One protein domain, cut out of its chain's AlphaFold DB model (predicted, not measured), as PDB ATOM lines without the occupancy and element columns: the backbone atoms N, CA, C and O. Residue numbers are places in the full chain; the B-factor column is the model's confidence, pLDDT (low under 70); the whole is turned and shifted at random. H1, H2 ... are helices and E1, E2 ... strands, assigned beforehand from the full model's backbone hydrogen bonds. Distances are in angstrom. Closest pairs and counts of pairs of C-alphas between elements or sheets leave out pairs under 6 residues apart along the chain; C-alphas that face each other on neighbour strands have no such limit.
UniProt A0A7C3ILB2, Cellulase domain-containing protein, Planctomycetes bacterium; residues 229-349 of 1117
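AT A GLANCE: This is residues 229 to 349 of the 1117 residues of the protein "Cellulase domain-containing protein" of Planctomycetes bacterium (UniProt A0A7C3ILB2). Picture a rod on H3: H2 folds back beside it, H1 and hairpin E1 E2 pack on it, H4 folds back near its end. The 121 printed residues, mostly helix, hold in order H1 E1 E2 H2 H3 H4. They are only just loose, close to extended: radius of gyration of the C-alphas 20.0 A, spans 71, 26 and 22 A.

HOW THE PARTS SIT: Between E1, residues 242 to 244, and antiparallel E2, residues 247 to 249, find N 242 and O 249 within hydrogen-bond range, 2.8 A. H1, residues 229 to 239, H2, residues 259 to 282, and H3, residues 290 to 337, make an up-and-down bundle, each running against the one before. H2 and H3 touch, closest at C-alphas 261 and 317, 5.0 A. H4, residues 343 to 348, touches H3. In H1 every O i to N i+4 pair is within range.

IN THESE COORDINATES: Find C-alpha 290 at (-90.791, 40.302, -2.374); H3 runs 66.3 A to C-alpha 337 at (-128.293, 81.610, 33.483).

THE WHOLE: The printed part has no cut; pLDDT is under 70 at 285 and 338 to 347.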
ATOM      1  N   ALA A 229    -107.459  63.585   5.070       96.19
ATOM      2  CA  ALA A 229    -106.674  64.640   5.710       96.19
ATOM      3  C   ALA A 229    -106.774  65.976   4.951       96.19
ATOM      4  O   ALA A 229    -107.045  67.015   5.559       96.19
ATOM      5  N   LEU A 230    -106.606  65.958   3.624       97.19
ATOM      6  CA  LEU A 230    -106.736  67.139   2.763       97.19
ATOM      7  C   LEU A 230    -108.142  67.728   2.816       97.19
ATOM      8  O   LEU A 230    -108.290  68.950   2.829       97.19
ATOM      9  N   TRP A 231    -109.164  66.878   2.858       96.06
ATOM     10  CA  TRP A 231    -110.546  67.305   2.989       96.06
ATOM     11  C   TRP A 231    -110.795  68.011   4.329       96.06
ATOM     12  O   TRP A 231    -111.220  69.167   4.324       96.06
ATOM     13  N   ARG A 232    -110.442  67.391   5.464       96.62
ATOM     14  CA  ARG A 232    -110.583  67.986   6.809       96.62
ATOM     15  C   ARG A 232    -109.842  69.313   6.945       96.62
ATOM     16  O   ARG A 232    -110.419  70.318   7.347       96.62
ATOM     17  N   LEU A 233    -108.560  69.323   6.585       97.88
ATOM     18  CA  LEU A 233    -107.710  70.509   6.684       97.88
ATOM     19  C   LEU A 233    -108.163  71.604   5.708       97.88
ATOM     20  O   LEU A 233    -108.173  72.783   6.053       97.88
ATOM     21  N   GLY A 234    -108.596  71.215   4.506       97.06
ATOM     22  CA  GLY A 234    -109.145  72.123   3.506       97.06
ATOM     23  C   GLY A 234    -110.426  72.814   3.974       97.06
ATOM     24  O   GLY A 234    -110.546  74.024   3.785       97.06
ATOM     25  N   LEU A 235    -111.346  72.088   4.621       97.38
ATOM     26  CA  LEU A 235    -112.552  72.665   5.234       97.38
ATOM     27  C   LEU A 235    -112.193  73.721   6.286       97.38
ATOM     28  O   LEU A 235    -112.734  74.829   6.261       97.38
ATOM     29  N   MET A 236    -111.223  73.431   7.153       97.50
ATOM     30  CA  MET A 236    -110.804  74.368   8.193       97.50
ATOM     31  C   MET A 236    -110.207  75.644   7.594       97.50
ATOM     32  O   MET A 236    -110.631  76.748   7.925       97.50
ATOM     33  N   VAL A 237    -109.256  75.496   6.672       96.38
ATOM     34  CA  VAL A 237    -108.502  76.622   6.102       96.38
ATOM     35  C   VAL A 237    -109.363  77.480   5.174       96.38
ATOM     36  O   VAL A 237    -109.237  78.702   5.180       96.38
ATOM     37  N   LYS A 238    -110.228  76.858   4.366       92.69
ATOM     38  CA  LYS A 238    -110.990  77.561   3.320       92.69
ATOM     39  C   LYS A 238    -112.372  78.012   3.780       92.69
ATOM     40  O   LYS A 238    -112.867  79.016   3.281       92.69
ATOM     41  N   LYS A 239    -113.004  77.271   4.695       92.81
ATOM     42  CA  LYS A 239    -114.398  77.496   5.115       92.81
ATOM     43  C   LYS A 239    -114.550  77.790   6.601       92.81
ATOM     44  O   LYS A 239    -115.593  78.284   7.001       92.81
ATOM     45  N   GLY A 240    -113.537  77.523   7.419       95.69
ATOM     46  CA  GLY A 240    -113.687  77.604   8.870       95.69
ATOM     47  C   GLY A 240    -114.491  76.456   9.468       95.69
ATOM     48  O   GLY A 240    -114.968  76.580  10.590       95.69
ATOM     49  N   ILE A 241    -114.648  75.357   8.724       97.12
ATOM     50  CA  ILE A 241    -115.409  74.184   9.154       97.12
ATOM     51  C   ILE A 241    -114.442  73.118   9.665       97.12
ATOM     52  O   ILE A 241    -113.488  72.758   8.979       97.12
ATOM     53  N   TYR A 242    -114.698  72.586  10.852       97.31
ATOM     54  CA  TYR A 242    -113.962  71.480  11.452       97.31
ATOM     55  C   TYR A 242    -114.911  70.326  11.789       97.31
ATOM     56  O   TYR A 242    -116.119  70.508  11.950       97.31
ATOM     57  N   LEU A 243    -114.362  69.112  11.868       96.00
ATOM     58  CA  LEU A 243    -115.146  67.900  12.102       96.00
ATOM     59  C   LEU A 243    -114.891  67.379  13.516       96.00
ATOM     60  O   LEU A 243    -113.756  67.036  13.855       96.00
ATOM     61  N   ALA A 244    -115.939  67.271  14.328       93.00
ATOM     62  CA  ALA A 244    -115.846  66.776  15.699       93.00
ATOM     63  C   ALA A 244    -117.052  65.894  16.031       93.00
ATOM     64  O   ALA A 244    -118.187  66.248  15.735       93.00
ATOM     65  N   GLY A 245    -116.815  64.714  16.614       85.62
ATOM     66  CA  GLY A 245    -117.898  63.826  17.065       85.62
ATOM     67  C   GLY A 245    -118.838  63.314  15.963       85.62
ATOM     68  O   GLY A 245    -119.958  62.920  16.265       85.62
ATOM     69  N   GLY A 246    -118.408  63.321  14.696       87.75
ATOM     70  CA  GLY A 246    -119.274  62.984  13.561       87.75
ATOM     71  C   GLY A 246    -120.185  64.128  13.108       87.75
ATOM     72  O   GLY A 246    -121.069  63.893  12.292       87.75
ATOM     73  N   GLU A 247    -119.971  65.348  13.603       93.00
ATOM     74  CA  GLU A 247    -120.657  66.567  13.173       93.00
ATOM     75  C   GLU A 247    -119.693  67.511  12.435       93.00
ATOM     76  O   GLU A 247    -118.483  67.524  12.694       93.00
ATOM     77  N   ALA A 248    -120.242  68.312  11.518       95.62
ATOM     78  CA  ALA A 248    -119.551  69.429  10.884       95.62
ATOM     79  C   ALA A 248    -119.924  70.739  11.594       95.62
ATOM     80  O   ALA A 248    -121.092  71.148  11.631       95.62
ATOM     81  N   LEU A 249    -118.917  71.391  12.171       95.50
ATOM     82  CA  LEU A 249    -119.054  72.599  12.976       95.50
ATOM     83  C   LEU A 249    -118.230  73.726  12.358       95.50
ATOM     84  O   LEU A 249    -117.171  73.490  11.789       95.50
ATOM     85  N   GLY A 250    -118.724  74.950  12.458       90.56
ATOM     86  CA  GLY A 250    -118.138  76.126  11.826       90.56
ATOM     87  C   GLY A 250    -119.212  77.190  11.637       90.56
ATOM     88  O   GLY A 250    -120.399  76.868  11.655       90.56
ATOM     89  N   TRP A 251    -118.794  78.448  11.541       91.44
ATOM     90  CA  TRP A 251    -119.677  79.594  11.326       91.44
ATOM     91  C   TRP A 251    -118.861  80.795  10.857       91.44
ATOM     92  O   TRP A 251    -117.774  81.034  11.378       91.44
ATOM     93  N   GLY A 252    -119.376  81.604   9.935       86.94
ATOM     94  CA  GLY A 252    -118.802  82.914   9.606       86.94
ATOM     95  C   GLY A 252    -117.388  82.860   9.013       86.94
ATOM     96  O   GLY A 252    -116.654  83.848   9.067       86.94
ATOM     97  N   GLY A 253    -116.992  81.716   8.447       91.25
ATOM     98  CA  GLY A 253    -115.725  81.547   7.737       91.25
ATOM     99  C   GLY A 253    -114.491  81.269   8.615       91.25
ATOM    100  O   GLY A 253    -114.549  81.257   9.846       91.25
ATOM    101  N   PRO A 254    -113.315  81.059   7.987       93.69
ATOM    102  CA  PRO A 254    -112.098  80.614   8.676       93.69
ATOM    103  C   PRO A 254    -111.552  81.618   9.691       93.69
ATOM    104  O   PRO A 254    -111.004  81.214  10.710       93.69
ATOM    105  N   LEU A 255    -111.733  82.919   9.460       92.31
ATOM    106  CA  LEU A 255    -111.190  83.976  10.323       92.31
ATOM    107  C   LEU A 255    -111.885  84.089  11.686       92.31
ATOM    108  O   LEU A 255    -111.393  84.806  12.558       92.31
ATOM    109  N   ARG A 256    -113.020  83.408  11.862       92.56
ATOM    110  CA  ARG A 256    -113.741  83.320  13.131       92.56
ATOM    111  C   ARG A 256    -113.263  82.145  13.996       92.56
ATOM    112  O   ARG A 256    -113.469  82.155  15.205       92.56
ATOM    113  N   MET A 257    -112.593  81.163  13.395       94.31
ATOM    114  CA  MET A 257    -111.964  80.062  14.121       94.31
ATOM    115  C   MET A 257    -110.838  80.574  15.028       94.31
ATOM    116  O   MET A 257    -110.200  81.590  14.739       94.31
ATOM    117  N   ASP A 258    -110.544  79.832  16.098       94.50
ATOM    118  CA  ASP A 258    -109.352  80.066  16.908       94.50
ATOM    119  C   ASP A 258    -108.081  80.161  16.041       94.50
ATOM    120  O   ASP A 258    -107.799  79.313  15.189       94.50
ATOM    121  N   ALA A 259    -107.294  81.212  16.276       94.38
ATOM    122  CA  ALA A 259    -106.146  81.536  15.438       94.38
ATOM    123  C   ALA A 259    -105.026  80.485  15.518       94.38
ATOM    124  O   ALA A 259    -104.296  80.298  14.539       94.38
ATOM    125  N   ALA A 260    -104.863  79.801  16.658       96.31
ATOM    126  CA  ALA A 260    -103.865  78.746  16.799       96.31
ATOM    127  C   ALA A 260    -104.302  77.490  16.037       96.31
ATOM    128  O   ALA A 260    -103.500  76.947  15.270       96.31
ATOM    129  N   ALA A 261    -105.575  77.103  16.160       97.12
ATOM    130  CA  ALA A 261    -106.154  75.993  15.407       97.12
ATOM    131  C   ALA A 261    -106.084  76.232  13.888       97.12
ATOM    132  O   ALA A 261    -105.610  75.368  13.146       97.12
ATOM    133  N   LEU A 262    -106.456  77.431  13.417       96.88
ATOM    134  CA  LEU A 262    -106.384  77.790  11.996       96.88
ATOM    135  C   LEU A 262    -104.941  77.765  11.474       96.88
ATOM    136  O   LEU A 262    -104.675  77.264  10.376       96.88
ATOM    137  N   LYS A 263    -103.985  78.280  12.260       97.12
ATOM    138  CA  LYS A 263    -102.560  78.258  11.901       97.12
ATOM    139  C   LYS A 263    -102.036  76.827  11.805       97.12
ATOM    140  O   LYS A 263    -101.359  76.507  10.829       97.12
ATOM    141  N   ARG A 264    -102.352  75.973  12.783       97.75
ATOM    142  CA  ARG A 264    -101.997  74.546  12.766       97.75
ATOM    143  C   ARG A 264    -102.565  73.866  11.523       97.75
ATOM    144  O   ARG A 264    -101.808  73.247  10.780       97.75
ATOM    145  N   ALA A 265    -103.858  74.056  11.256       98.00
ATOM    146  CA  ALA A 265    -104.520  73.486  10.087       98.00
ATOM    147  C   ALA A 265    -103.867  73.953   8.777       98.00
ATOM    148  O   ALA A 265    -103.616  73.141   7.895       98.00
ATOM    149  N   SER A 266    -103.507  75.235   8.670       97.50
ATOM    150  CA  SER A 266    -102.835  75.796   7.488       97.50
ATOM    151  C   SER A 266    -101.463  75.164   7.232       97.50
ATOM    152  O   SER A 266    -101.142  74.815   6.096       97.50
ATOM    153  N   VAL A 267    -100.657  74.978   8.285       98.00
ATOM    154  CA  VAL A 267     -99.342  74.321   8.182       98.00
ATOM    155  C   VAL A 267     -99.499  72.852   7.791       98.00
ATOM    156  O   VAL A 267     -98.843  72.390   6.856       98.00
ATOM    157  N   ALA A 268    -100.400  72.129   8.459       98.00
ATOM    158  CA  ALA A 268    -100.668  70.725   8.164       98.00
ATOM    159  C   ALA A 268    -101.246  70.532   6.753       98.00
ATOM    160  O   ALA A 268    -100.902  69.563   6.078       98.00
ATOM    161  N   TYR A 269    -102.067  71.470   6.270       98.00
ATOM    162  CA  TYR A 269    -102.615  71.439   4.915       98.00
ATOM    163  C   TYR A 269    -101.507  71.537   3.863       98.00
ATOM    164  O   TYR A 269    -101.485  70.747   2.920       98.00
ATOM    165  N   GLY A 270    -100.544  72.446   4.062       97.12
ATOM    166  CA  GLY A 270     -99.351  72.534   3.217       97.12
ATOM    167  C   GLY A 270     -98.552  71.227   3.203       97.12
ATOM    168  O   GLY A 270     -98.239  70.710   2.133       97.12
ATOM    169  N   ALA A 271     -98.310  70.632   4.375       96.75
ATOM    170  CA  ALA A 271     -97.605  69.352   4.478       96.75
ATOM    171  C   ALA A 271     -98.362  68.197   3.793       96.75
ATOM    172  O   ALA A 271     -97.752  67.367   3.122       96.75
ATOM    173  N   ALA A 272     -99.693  68.147   3.902       97.50
ATOM    174  CA  ALA A 272    -100.510  67.146   3.220       97.50
ATOM    175  C   ALA A 272    -100.431  67.276   1.686       97.50
ATOM    176  O   ALA A 272    -100.319  66.270   0.984       97.50
ATOM    177  N   LEU A 273    -100.400  68.503   1.151       96.31
ATOM    178  CA  LEU A 273    -100.176  68.735  -0.283       96.31
ATOM    179  C   LEU A 273     -98.790  68.253  -0.742       96.31
ATOM    180  O   LEU A 273     -98.636  67.808  -1.881       96.31
ATOM    181  N   ASP A 274     -97.787  68.297   0.133       94.69
ATOM    182  CA  ASP A 274     -96.456  67.753  -0.149       94.69
ATOM    183  C   ASP A 274     -96.459  66.216  -0.162       94.69
ATOM    184  O   ASP A 274     -95.869  65.606  -1.059       94.69
ATOM    185  N   ILE A 275     -97.189  65.576   0.761       96.19
ATOM    186  CA  ILE A 275     -97.387  64.114   0.781       96.19
ATOM    187  C   ILE A 275     -98.052  63.639  -0.514       96.19
ATOM    188  O   ILE A 275     -97.645  62.612  -1.060       96.19
ATOM    189  N   ALA A 276     -99.018  64.397  -1.045       95.12
ATOM    190  CA  ALA A 276     -99.698  64.067  -2.297       95.12
ATOM    191  C   ALA A 276     -98.732  63.884  -3.475       95.12
ATOM    192  O   ALA A 276     -98.922  62.974  -4.284       95.12
ATOM    193  N   ARG A 277     -97.671  64.701  -3.540       91.56
ATOM    194  CA  ARG A 277     -96.636  64.590  -4.579       91.56
ATOM    195  C   ARG A 277     -95.798  63.322  -4.416       91.56
ATOM    196  O   ARG A 277     -95.519  62.657  -5.405       91.56
ATOM    197  N   ASN A 278     -95.453  62.952  -3.181       90.00
ATOM    198  CA  ASN A 278     -94.686  61.732  -2.901       90.00
ATOM    199  C   ASN A 278     -95.504  60.456  -3.152       90.00
ATOM    200  O   ASN A 278     -94.977  59.473  -3.669       90.00
ATOM    201  N   LEU A 279     -96.795  60.462  -2.804       93.19
ATOM    202  CA  LEU A 279     -97.681  59.319  -3.025       93.19
ATOM    203  C   LEU A 279     -97.903  59.044  -4.520       93.19
ATOM    204  O   LEU A 279     -97.951  57.880  -4.911       93.19
ATOM    205  N   ALA A 280     -97.963  60.086  -5.356       92.06
ATOM    206  CA  ALA A 280     -98.105  59.940  -6.807       92.06
ATOM    207  C   ALA A 280     -96.966  59.121  -7.452       92.06
ATOM    208  O   ALA A 280     -97.174  58.452  -8.462       92.06
ATOM    209  N   GLU A 281     -95.766  59.126  -6.859       87.88
ATOM    210  CA  GLU A 281     -94.655  58.287  -7.322       87.88
ATOM    211  C   GLU A 281     -94.834  56.808  -6.943       87.88
ATOM    212  O   GLU A 281     -94.485  55.935  -7.734       87.88
ATOM    213  N   LEU A 282     -95.434  56.512  -5.784       87.38
ATOM    214  CA  LEU A 282     -95.731  55.142  -5.333       87.38
ATOM    215  C   LEU A 282     -96.931  54.512  -6.052       87.38
ATOM    216  O   LEU A 282     -97.072  53.292  -6.085       87.38
ATOM    217  N   GLU A 283     -97.806  55.333  -6.634       89.31
ATOM    218  CA  GLU A 283     -98.925  54.870  -7.460       89.31
ATOM    219  C   GLU A 283     -98.464  54.269  -8.794       89.31
ATOM    220  O   GLU A 283     -99.204  53.509  -9.422       89.31
ATOM    221  N   LYS A 284     -97.225  54.551  -9.217       86.56
ATOM    222  CA  LYS A 284     -96.632  53.937 -10.406       86.56
ATOM    223  C   LYS A 284     -96.316  52.461 -10.107       86.56
ATOM    224  O   LYS A 284     -95.637  52.174  -9.118       86.56
ATOM    225  N   PRO A 285     -96.771  51.497 -10.931       66.56
ATOM    226  CA  PRO A 285     -96.586  50.082 -10.625       66.56
ATOM    227  C   PRO A 285     -95.103  49.693 -10.658       66.56
ATOM    228  O   PRO A 285     -94.472  49.761 -11.712       66.56
ATOM    229  N   THR A 286     -94.559  49.263  -9.517       75.06
ATOM    230  CA  THR A 286     -93.150  48.832  -9.399       75.06
ATOM    231  C   THR A 286     -92.942  47.531  -8.616       75.06
ATOM    232  O   THR A 286     -91.847  46.985  -8.671       75.06
ATOM    233  N   VAL A 287     -93.967  46.988  -7.937       88.44
ATOM    234  CA  VAL A 287     -93.832  45.800  -7.071       88.44
ATOM    235  C   VAL A 287     -94.496  44.565  -7.679       88.44
ATOM    236  O   VAL A 287     -95.724  44.474  -7.715       88.44
ATOM    237  N   ASN A 288     -93.681  43.598  -8.112       90.75
ATOM    238  CA  ASN A 288     -94.128  42.281  -8.583       90.75
ATOM    239  C   ASN A 288     -93.525  41.117  -7.783       90.75
ATOM    240  O   ASN A 288     -93.939  39.979  -7.985       90.75
ATOM    241  N   SER A 289     -92.574  41.393  -6.887       92.00
ATOM    242  CA  SER A 289     -91.893  40.401  -6.057       92.00
ATOM    243  C   SER A 289     -91.651  40.891  -4.625       92.00
ATOM    244  O   SER A 289     -91.752  42.085  -4.322       92.00
ATOM    245  N   VAL A 290     -91.260  39.977  -3.733       89.94
ATOM    246  CA  VAL A 290     -90.791  40.302  -2.374       89.94
ATOM    247  C   VAL A 290     -89.574  41.230  -2.408       89.94
ATOM    248  O   VAL A 290     -89.455  42.110  -1.555       89.94
ATOM    249  N   ALA A 291     -88.681  41.068  -3.390       91.50
ATOM    250  CA  ALA A 291     -87.501  41.917  -3.545       91.50
ATOM    251  C   ALA A 291     -87.880  43.357  -3.924       91.50
ATOM    252  O   ALA A 291     -87.366  44.303  -3.323       91.50
ATOM    253  N   ASP A 292     -88.828  43.526  -4.851       92.25
ATOM    254  CA  ASP A 292     -89.343  44.852  -5.212       92.25
ATOM    255  C   ASP A 292     -90.004  45.522  -4.003       92.25
ATOM    256  O   ASP A 292     -89.763  46.699  -3.720       92.25
ATOM    257  N   LEU A 293     -90.795  44.756  -3.240       91.19
ATOM    258  CA  LEU A 293     -91.409  45.257  -2.017       91.19
ATOM    259  C   LEU A 293     -90.344  45.677  -1.002       91.19
ATOM    260  O   LEU A 293     -90.461  46.756  -0.426       91.19
ATOM    261  N   ALA A 294     -89.289  44.881  -0.808       91.31
ATOM    262  CA  ALA A 294     -88.186  45.230   0.085       91.31
ATOM    263  C   ALA A 294     -87.547  46.581  -0.288       91.31
ATOM    264  O   ALA A 294     -87.250  47.381   0.602       91.31
ATOM    265  N   GLY A 295     -87.399  46.860  -1.589       90.56
ATOM    266  CA  GLY A 295     -86.935  48.151  -2.105       90.56
ATOM    267  C   GLY A 295     -87.927  49.300  -1.886       90.56
ATOM    268  O   GLY A 295     -87.511  50.418  -1.583       90.56
ATOM    269  N   ALA A 296     -89.233  49.034  -1.981       91.00
ATOM    270  CA  ALA A 296     -90.291  50.030  -1.784       91.00
ATOM    271  C   ALA A 296     -90.588  50.338  -0.301       91.00
ATOM    272  O   ALA A 296     -91.009  51.452   0.025       91.00
ATOM    273  N   LEU A 297     -90.353  49.391   0.617       90.75
ATOM    274  CA  LEU A 297     -90.697  49.495   2.045       90.75
ATOM    275  C   LEU A 297     -90.229  50.796   2.725       90.75
ATOM    276  O   LEU A 297     -91.028  51.381   3.460       90.75
ATOM    277  N   PRO A 298     -88.995  51.307   2.521       92.50
ATOM    278  CA  PRO A 298     -88.576  52.581   3.107       92.50
ATOM    279  C   PRO A 298     -89.468  53.760   2.695       92.50
ATOM    280  O   PRO A 298     -89.818  54.581   3.545       92.50
ATOM    281  N   ALA A 299     -89.872  53.820   1.422       91.75
ATOM    282  CA  ALA A 299     -90.737  54.870   0.897       91.75
ATOM    283  C   ALA A 299     -92.184  54.713   1.392       91.75
ATOM    284  O   ALA A 299     -92.771  55.692   1.856       91.75
ATOM    285  N   LEU A 300     -92.721  53.484   1.403       91.50
ATOM    286  CA  LEU A 300     -94.040  53.186   1.984       91.50
ATOM    287  C   LEU A 300     -94.093  53.614   3.461       91.50
ATOM    288  O   LEU A 300     -94.994  54.343   3.870       91.50
ATOM    289  N   ARG A 301     -93.080  53.249   4.259       91.69
ATOM    290  CA  ARG A 301     -92.977  53.638   5.678       91.69
ATOM    291  C   ARG A 301     -92.841  55.151   5.858       91.69
ATOM    292  O   ARG A 301     -93.420  55.703   6.793       91.69
ATOM    293  N   ALA A 302     -92.089  55.833   4.993       93.94
ATOM    294  CA  ALA A 302     -91.961  57.289   5.036       93.94
ATOM    295  C   ALA A 302     -93.302  57.985   4.759       93.94
ATOM    296  O   ALA A 302     -93.697  58.858   5.533       93.94
ATOM    297  N   VAL A 303     -94.027  57.553   3.720       94.56
ATOM    298  CA  VAL A 303     -95.361  58.076   3.394       94.56
ATOM    299  C   VAL A 303     -96.363  57.766   4.501       94.56
ATOM    300  O   VAL A 303     -97.087  58.671   4.906       94.56
ATOM    301  N   ARG A 304     -96.362  56.547   5.062       93.06
ATOM    302  CA  ARG A 304     -97.234  56.187   6.194       93.06
ATOM    303  C   ARG A 304     -97.019  57.113   7.387       93.06
ATOM    304  O   ARG A 304     -97.981  57.710   7.847       93.06
ATOM    305  N   ARG A 305     -95.768  57.305   7.828       95.12
ATOM    306  CA  ARG A 305     -95.448  58.196   8.958       95.12
ATOM    307  C   ARG A 305     -95.861  59.641   8.704       95.12
ATOM    308  O   ARG A 305     -96.408  60.282   9.596       95.12
ATOM    309  N   ALA A 306     -95.589  60.160   7.507       96.25
ATOM    310  CA  ALA A 306     -95.982  61.520   7.149       96.25
ATOM    311  C   ALA A 306     -97.511  61.673   7.156       96.25
ATOM    312  O   ALA A 306     -98.034  62.680   7.627       96.25
ATOM    313  N   LEU A 307     -98.225  60.652   6.684       96.44
ATOM    314  CA  LEU A 307     -99.679  60.636   6.646       96.44
ATOM    315  C   LEU A 307    -100.311  60.486   8.032       96.44
ATOM    316  O   LEU A 307    -101.268  61.193   8.332       96.44
ATOM    317  N   ASP A 308     -99.758  59.627   8.888       95.25
ATOM    318  CA  ASP A 308    -100.146  59.523  10.299       95.25
ATOM    319  C   ASP A 308    -100.001  60.870  11.005       95.25
ATOM    320  O   ASP A 308    -100.924  61.307  11.688       95.25
ATOM    321  N   ALA A 309     -98.883  61.567  10.777       96.88
ATOM    322  CA  ALA A 309     -98.672  62.907  11.310       96.88
ATOM    323  C   ALA A 309     -99.710  63.905  10.767       96.88
ATOM    324  O   ALA A 309    -100.324  64.623  11.549       96.88
ATOM    325  N   ALA A 310     -99.969  63.924   9.454       96.94
ATOM    326  CA  ALA A 310    -100.960  64.823   8.859       96.94
ATOM    327  C   ALA A 310    -102.389  64.562   9.374       96.94
ATOM    328  O   ALA A 310    -103.119  65.507   9.672       96.94
ATOM    329  N   ARG A 311    -102.783  63.289   9.528       96.56
ATOM    330  CA  ARG A 311    -104.077  62.893  10.106       96.56
ATOM    331  C   ARG A 311    -104.181  63.287  11.577       96.56
ATOM    332  O   ARG A 311    -105.184  63.875  11.973       96.56
ATOM    333  N   ALA A 312    -103.138  63.025  12.365       97.06
ATOM    334  CA  ALA A 312    -103.086  63.418  13.770       97.06
ATOM    335  C   ALA A 312    -103.177  64.942  13.936       97.06
ATOM    336  O   ALA A 312    -103.900  65.419  14.807       97.06
ATOM    337  N   GLU A 313    -102.507  65.711  13.074       97.56
ATOM    338  CA  GLU A 313    -102.598  67.174  13.055       97.56
ATOM    339  C   GLU A 313    -103.993  67.667  12.644       97.56
ATOM    340  O   GLU A 313    -104.507  68.599  13.257       97.56
ATOM    341  N   ALA A 314    -104.647  67.025  11.669       96.81
ATOM    342  CA  ALA A 314    -106.020  67.355  11.277       96.81
ATOM    343  C   ALA A 314    -107.025  67.113  12.419       96.81
ATOM    344  O   ALA A 314    -107.876  67.962  12.705       96.81
ATOM    345  N   GLU A 315    -106.910  65.971  13.102       96.31
ATOM    346  CA  GLU A 315    -107.713  65.658  14.286       96.31
ATOM    347  C   GLU A 315    -107.422  66.625  15.433       96.31
ATOM    348  O   GLU A 315    -108.348  67.125  16.070       96.31
ATOM    349  N   GLN A 316    -106.146  66.921  15.689       97.12
ATOM    350  CA  GLN A 316    -105.743  67.820  16.762       97.12
ATOM    351  C   GLN A 316    -106.221  69.251  16.516       97.12
ATOM    352  O   GLN A 316    -106.768  69.861  17.431       97.12
ATOM    353  N   ALA A 317    -106.087  69.766  15.292       97.56
ATOM    354  CA  ALA A 317    -106.606  71.078  14.923       97.56
ATOM    355  C   ALA A 317    -108.131  71.143  15.102       97.56
ATOM    356  O   ALA A 317    -108.641  72.107  15.673       97.56
ATOM    357  N   SER A 318    -108.858  70.095  14.694       97.12
ATOM    358  CA  SER A 318    -110.315  70.020  14.885       97.12
ATOM    359  C   SER A 318    -110.700  69.983  16.369       97.12
ATOM    360  O   SER A 318    -111.632  70.670  16.781       97.12
ATOM    361  N   ARG A 319    -109.964  69.227  17.199       95.88
ATOM    362  CA  ARG A 319    -110.159  69.188  18.661       95.88
ATOM    363  C   ARG A 319    -109.883  70.540  19.317       95.88
ATOM    364  O   ARG A 319    -110.634  70.943  20.200       95.88
ATOM    365  N   GLU A 320    -108.821  71.231  18.906       95.75
ATOM    366  CA  GLU A 320    -108.465  72.562  19.412       95.75
ATOM    367  C   GLU A 320    -109.544  73.597  19.066       95.75
ATOM    368  O   GLU A 320    -109.978  74.332  19.956       95.75
ATOM    369  N   ALA A 321    -110.031  73.595  17.818       96.56
ATOM    370  CA  ALA A 321    -111.129  74.451  17.374       96.56
ATOM    371  C   ALA A 321    -112.420  74.173  18.162       96.56
ATOM    372  O   ALA A 321    -112.983  75.092  18.756       96.56
ATOM    373  N   PHE A 322    -112.827  72.901  18.266       95.94
ATOM    374  CA  PHE A 322    -114.000  72.500  19.048       95.94
ATOM    375  C   PHE A 322    -113.895  72.940  20.510       95.94
ATOM    376  O   PHE A 322    -114.829  73.513  21.059       95.94
ATOM    377  N   ALA A 323    -112.748  72.708  21.153       92.94
ATOM    378  CA  ALA A 323    -112.557  73.071  22.552       92.94
ATOM    379  C   ALA A 323    -112.582  74.594  22.771       92.94
ATOM    380  O   ALA A 323    -113.026  75.049  23.825       92.94
ATOM    381  N   ALA A 324    -112.092  75.385  21.812       93.81
ATOM    382  CA  ALA A 324    -112.167  76.842  21.870       93.81
ATOM    383  C   ALA A 324    -113.613  77.341  21.757       93.81
ATOM    384  O   ALA A 324    -114.046  78.135  22.601       93.81
ATOM    385  N   ASP A 325    -114.367  76.825  20.786       95.31
ATOM    386  CA  ASP A 325    -115.778  77.167  20.600       95.31
ATOM    387  C   ASP A 325    -116.626  76.729  21.797       95.31
ATOM    388  O   ASP A 325    -117.457  77.494  22.285       95.31
ATOM    389  N   GLU A 326    -116.376  75.535  22.331       93.06
ATOM    390  CA  GLU A 326    -117.086  75.002  23.492       93.06
ATOM    391  C   GLU A 326    -116.852  75.851  24.748       93.06
ATOM    392  O   GLU A 326    -117.804  76.207  25.444       93.06
ATOM    393  N   ARG A 327    -115.603  76.254  25.022       91.06
ATOM    394  CA  ARG A 327    -115.306  77.164  26.143       91.06
ATOM    395  C   ARG A 327    -116.055  78.486  26.006       91.06
ATOM    396  O   ARG A 327    -116.597  78.985  26.992       91.06
ATOM    397  N   LYS A 328    -116.107  79.044  24.795       92.88
ATOM    398  CA  LYS A 328    -116.834  80.291  24.542       92.88
ATOM    399  C   LYS A 328    -118.346  80.105  24.698       92.88
ATOM    400  O   LYS A 328    -118.983  80.934  25.345       92.88
ATOM    401  N   ALA A 329    -118.911  79.012  24.179       93.56
ATOM    402  CA  ALA A 329    -120.331  78.688  24.327       93.56
ATOM    403  C   ALA A 329    -120.735  78.612  25.801       93.56
ATOM    404  O   ALA A 329    -121.706  79.247  26.207       93.56
ATOM    405  N   LEU A 330    -119.957  77.893  26.612       91.31
ATOM    406  CA  LEU A 330    -120.227  77.730  28.038       91.31
ATOM    407  C   LEU A 330    -120.082  79.042  28.815       91.31
ATOM    408  O   LEU A 330    -120.912  79.320  29.679       91.31
ATOM    409  N   ALA A 331    -119.093  79.880  28.484       89.44
ATOM    410  CA  ALA A 331    -118.947  81.200  29.097       89.44
ATOM    411  C   ALA A 331    -120.164  82.104  28.815       89.44
ATOM    412  O   ALA A 331    -120.710  82.720  29.733       89.44
ATOM    413  N   LEU A 332    -120.638  82.136  27.563       92.19
ATOM    414  CA  LEU A 332    -121.842  82.880  27.177       92.19
ATOM    415  C   LEU A 332    -123.111  82.295  27.819       92.19
ATOM    416  O   LEU A 332    -123.971  83.044  28.286       92.19
ATOM    417  N   ALA A 333    -123.227  80.965  27.876       90.81
ATOM    418  CA  ALA A 333    -124.358  80.283  28.498       90.81
ATOM    419  C   ALA A 333    -124.432  80.575  30.003       90.81
ATOM    420  O   ALA A 333    -125.498  80.935  30.499       90.81
ATOM    421  N   ALA A 334    -123.310  80.500  30.723       86.12
ATOM    422  CA  ALA A 334    -123.247  80.827  32.148       86.12
ATOM    423  C   ALA A 334    -123.711  82.272  32.417       86.12
ATOM    424  O   ALA A 334    -124.556  82.501  33.283       86.12
ATOM    425  N   ALA A 335    -123.273  83.234  31.592       83.62
ATOM    426  CA  ALA A 335    -123.704  84.635  31.678       83.62
ATOM    427  C   ALA A 335    -125.221  84.843  31.449       83.62
ATOM    428  O   ALA A 335    -125.797  85.861  31.856       83.62
ATOM    429  N   ALA A 336    -125.891  83.886  30.800       82.94
ATOM    430  CA  ALA A 336    -127.329  83.905  30.551       82.94
ATOM    431  C   ALA A 336    -128.166  83.308  31.689       82.94
ATOM    432  O   ALA A 336    -129.363  83.601  31.799       82.94
ATOM    433  N   VAL A 337    -127.580  82.411  32.481       80.56
ATOM    434  CA  VAL A 337    -128.293  81.610  33.483       80.56
ATOM    435  C   VAL A 337    -128.222  82.232  34.889       80.56
ATOM    436  O   VAL A 337    -129.152  82.025  35.666       80.56
ATOM    437  N   GLY A 338    -127.252  83.116  35.154       69.00
ATOM    438  CA  GLY A 338    -127.177  83.951  36.367       69.00
ATOM    439  C   GLY A 338    -126.168  83.456  37.415       69.00
ATOM    440  O   GLY A 338    -125.400  82.533  37.153       69.00
ATOM    441  N   ASP A 339    -126.158  84.091  38.595       62.69
ATOM    442  CA  ASP A 339    -125.164  83.852  39.654       62.69
ATOM    443  C   ASP A 339    -125.271  82.438  40.260       62.69
ATOM    444  O   ASP A 339    -126.362  81.955  40.567       62.69
ATOM    445  N   GLY A 340    -124.121  81.779  40.453       64.12
ATOM    446  CA  GLY A 340    -124.011  80.438  41.053       64.12
ATOM    447  C   GLY A 340    -123.155  79.441  40.264       64.12
ATOM    448  O   GLY A 340    -122.800  78.395  40.803       64.12
ATOM    449  N   LEU A 341    -122.787  79.767  39.021       68.62
ATOM    450  CA  LEU A 341    -121.847  78.990  38.209       68.62
ATOM    451  C   LEU A 341    -120.476  79.677  38.193       68.62
ATOM    452  O   LEU A 341    -120.372  80.855  37.852       68.62
ATOM    453  N   SER A 342    -119.424  78.947  38.563       64.62
ATOM    454  CA  SER A 342    -118.053  79.455  38.510       64.62
ATOM    455  C   SER A 342    -117.508  79.371  37.083       64.62
ATOM    456  O   SER A 342    -117.423  78.286  36.508       64.62
ATOM    457  N   LEU A 343    -117.092  80.503  36.510       67.81
ATOM    458  CA  LEU A 343    -116.374  80.522  35.228       67.81
ATOM    459  C   LEU A 343    -115.000  79.835  35.327       67.81
ATOM    460  O   LEU A 343    -114.511  79.317  34.325       67.81
ATOM    461  N   ASP A 344    -114.410  79.765  36.524       69.25
ATOM    462  CA  ASP A 344    -113.147  79.052  36.744       69.25
ATOM    463  C   ASP A 344    -113.320  77.533  36.542       69.25
ATOM    464  O   ASP A 344    -112.434  76.873  35.992       69.25
ATOM    465  N   ASP A 345    -114.498  76.978  36.871       58.66
ATOM    466  CA  ASP A 345    -114.828  75.567  36.620       58.66
ATOM    467  C   ASP A 345    -114.949  75.262  35.112       58.66
ATOM    468  O   ASP A 345    -114.592  74.163  34.677       58.66
ATOM    469  N   ALA A 346    -115.375  76.242  34.297       57.97
ATOM    470  CA  ALA A 346    -115.452  76.130  32.833       57.97
ATOM    471  C   ALA A 346    -114.094  75.797  32.205       57.97
ATOM    472  O   ALA A 346    -114.002  75.031  31.244       57.97
ATOM    473  N   LEU A 347    -113.036  76.404  32.747       63.69
ATOM    474  CA  LEU A 347    -111.671  76.262  32.252       63.69
ATOM    475  C   LEU A 347    -111.026  74.955  32.725       63.69
ATOM    476  O   LEU A 347    -110.177  74.415  32.016       63.69
ATOM    477  N   ALA A 348    -111.444  74.427  33.880       73.56
ATOM    478  CA  ALA A 348    -110.926  73.178  34.436       73.56
ATOM    479  C   ALA A 348    -111.640  71.924  33.893       73.56
ATOM    480  O   ALA A 348    -110.996  70.890  33.704       73.56
ATOM    481  N   SER A 349    -112.956  71.984  33.639       82.94
ATOM    482  CA  SER A 349    -113.734  70.853  33.106       82.94
ATOM    483  C   SER A 349    -114.988  71.303  32.326       82.94
ATOM    484  O   SER A 349    -116.083  71.366  32.891       82.94
TER     485      SER A 349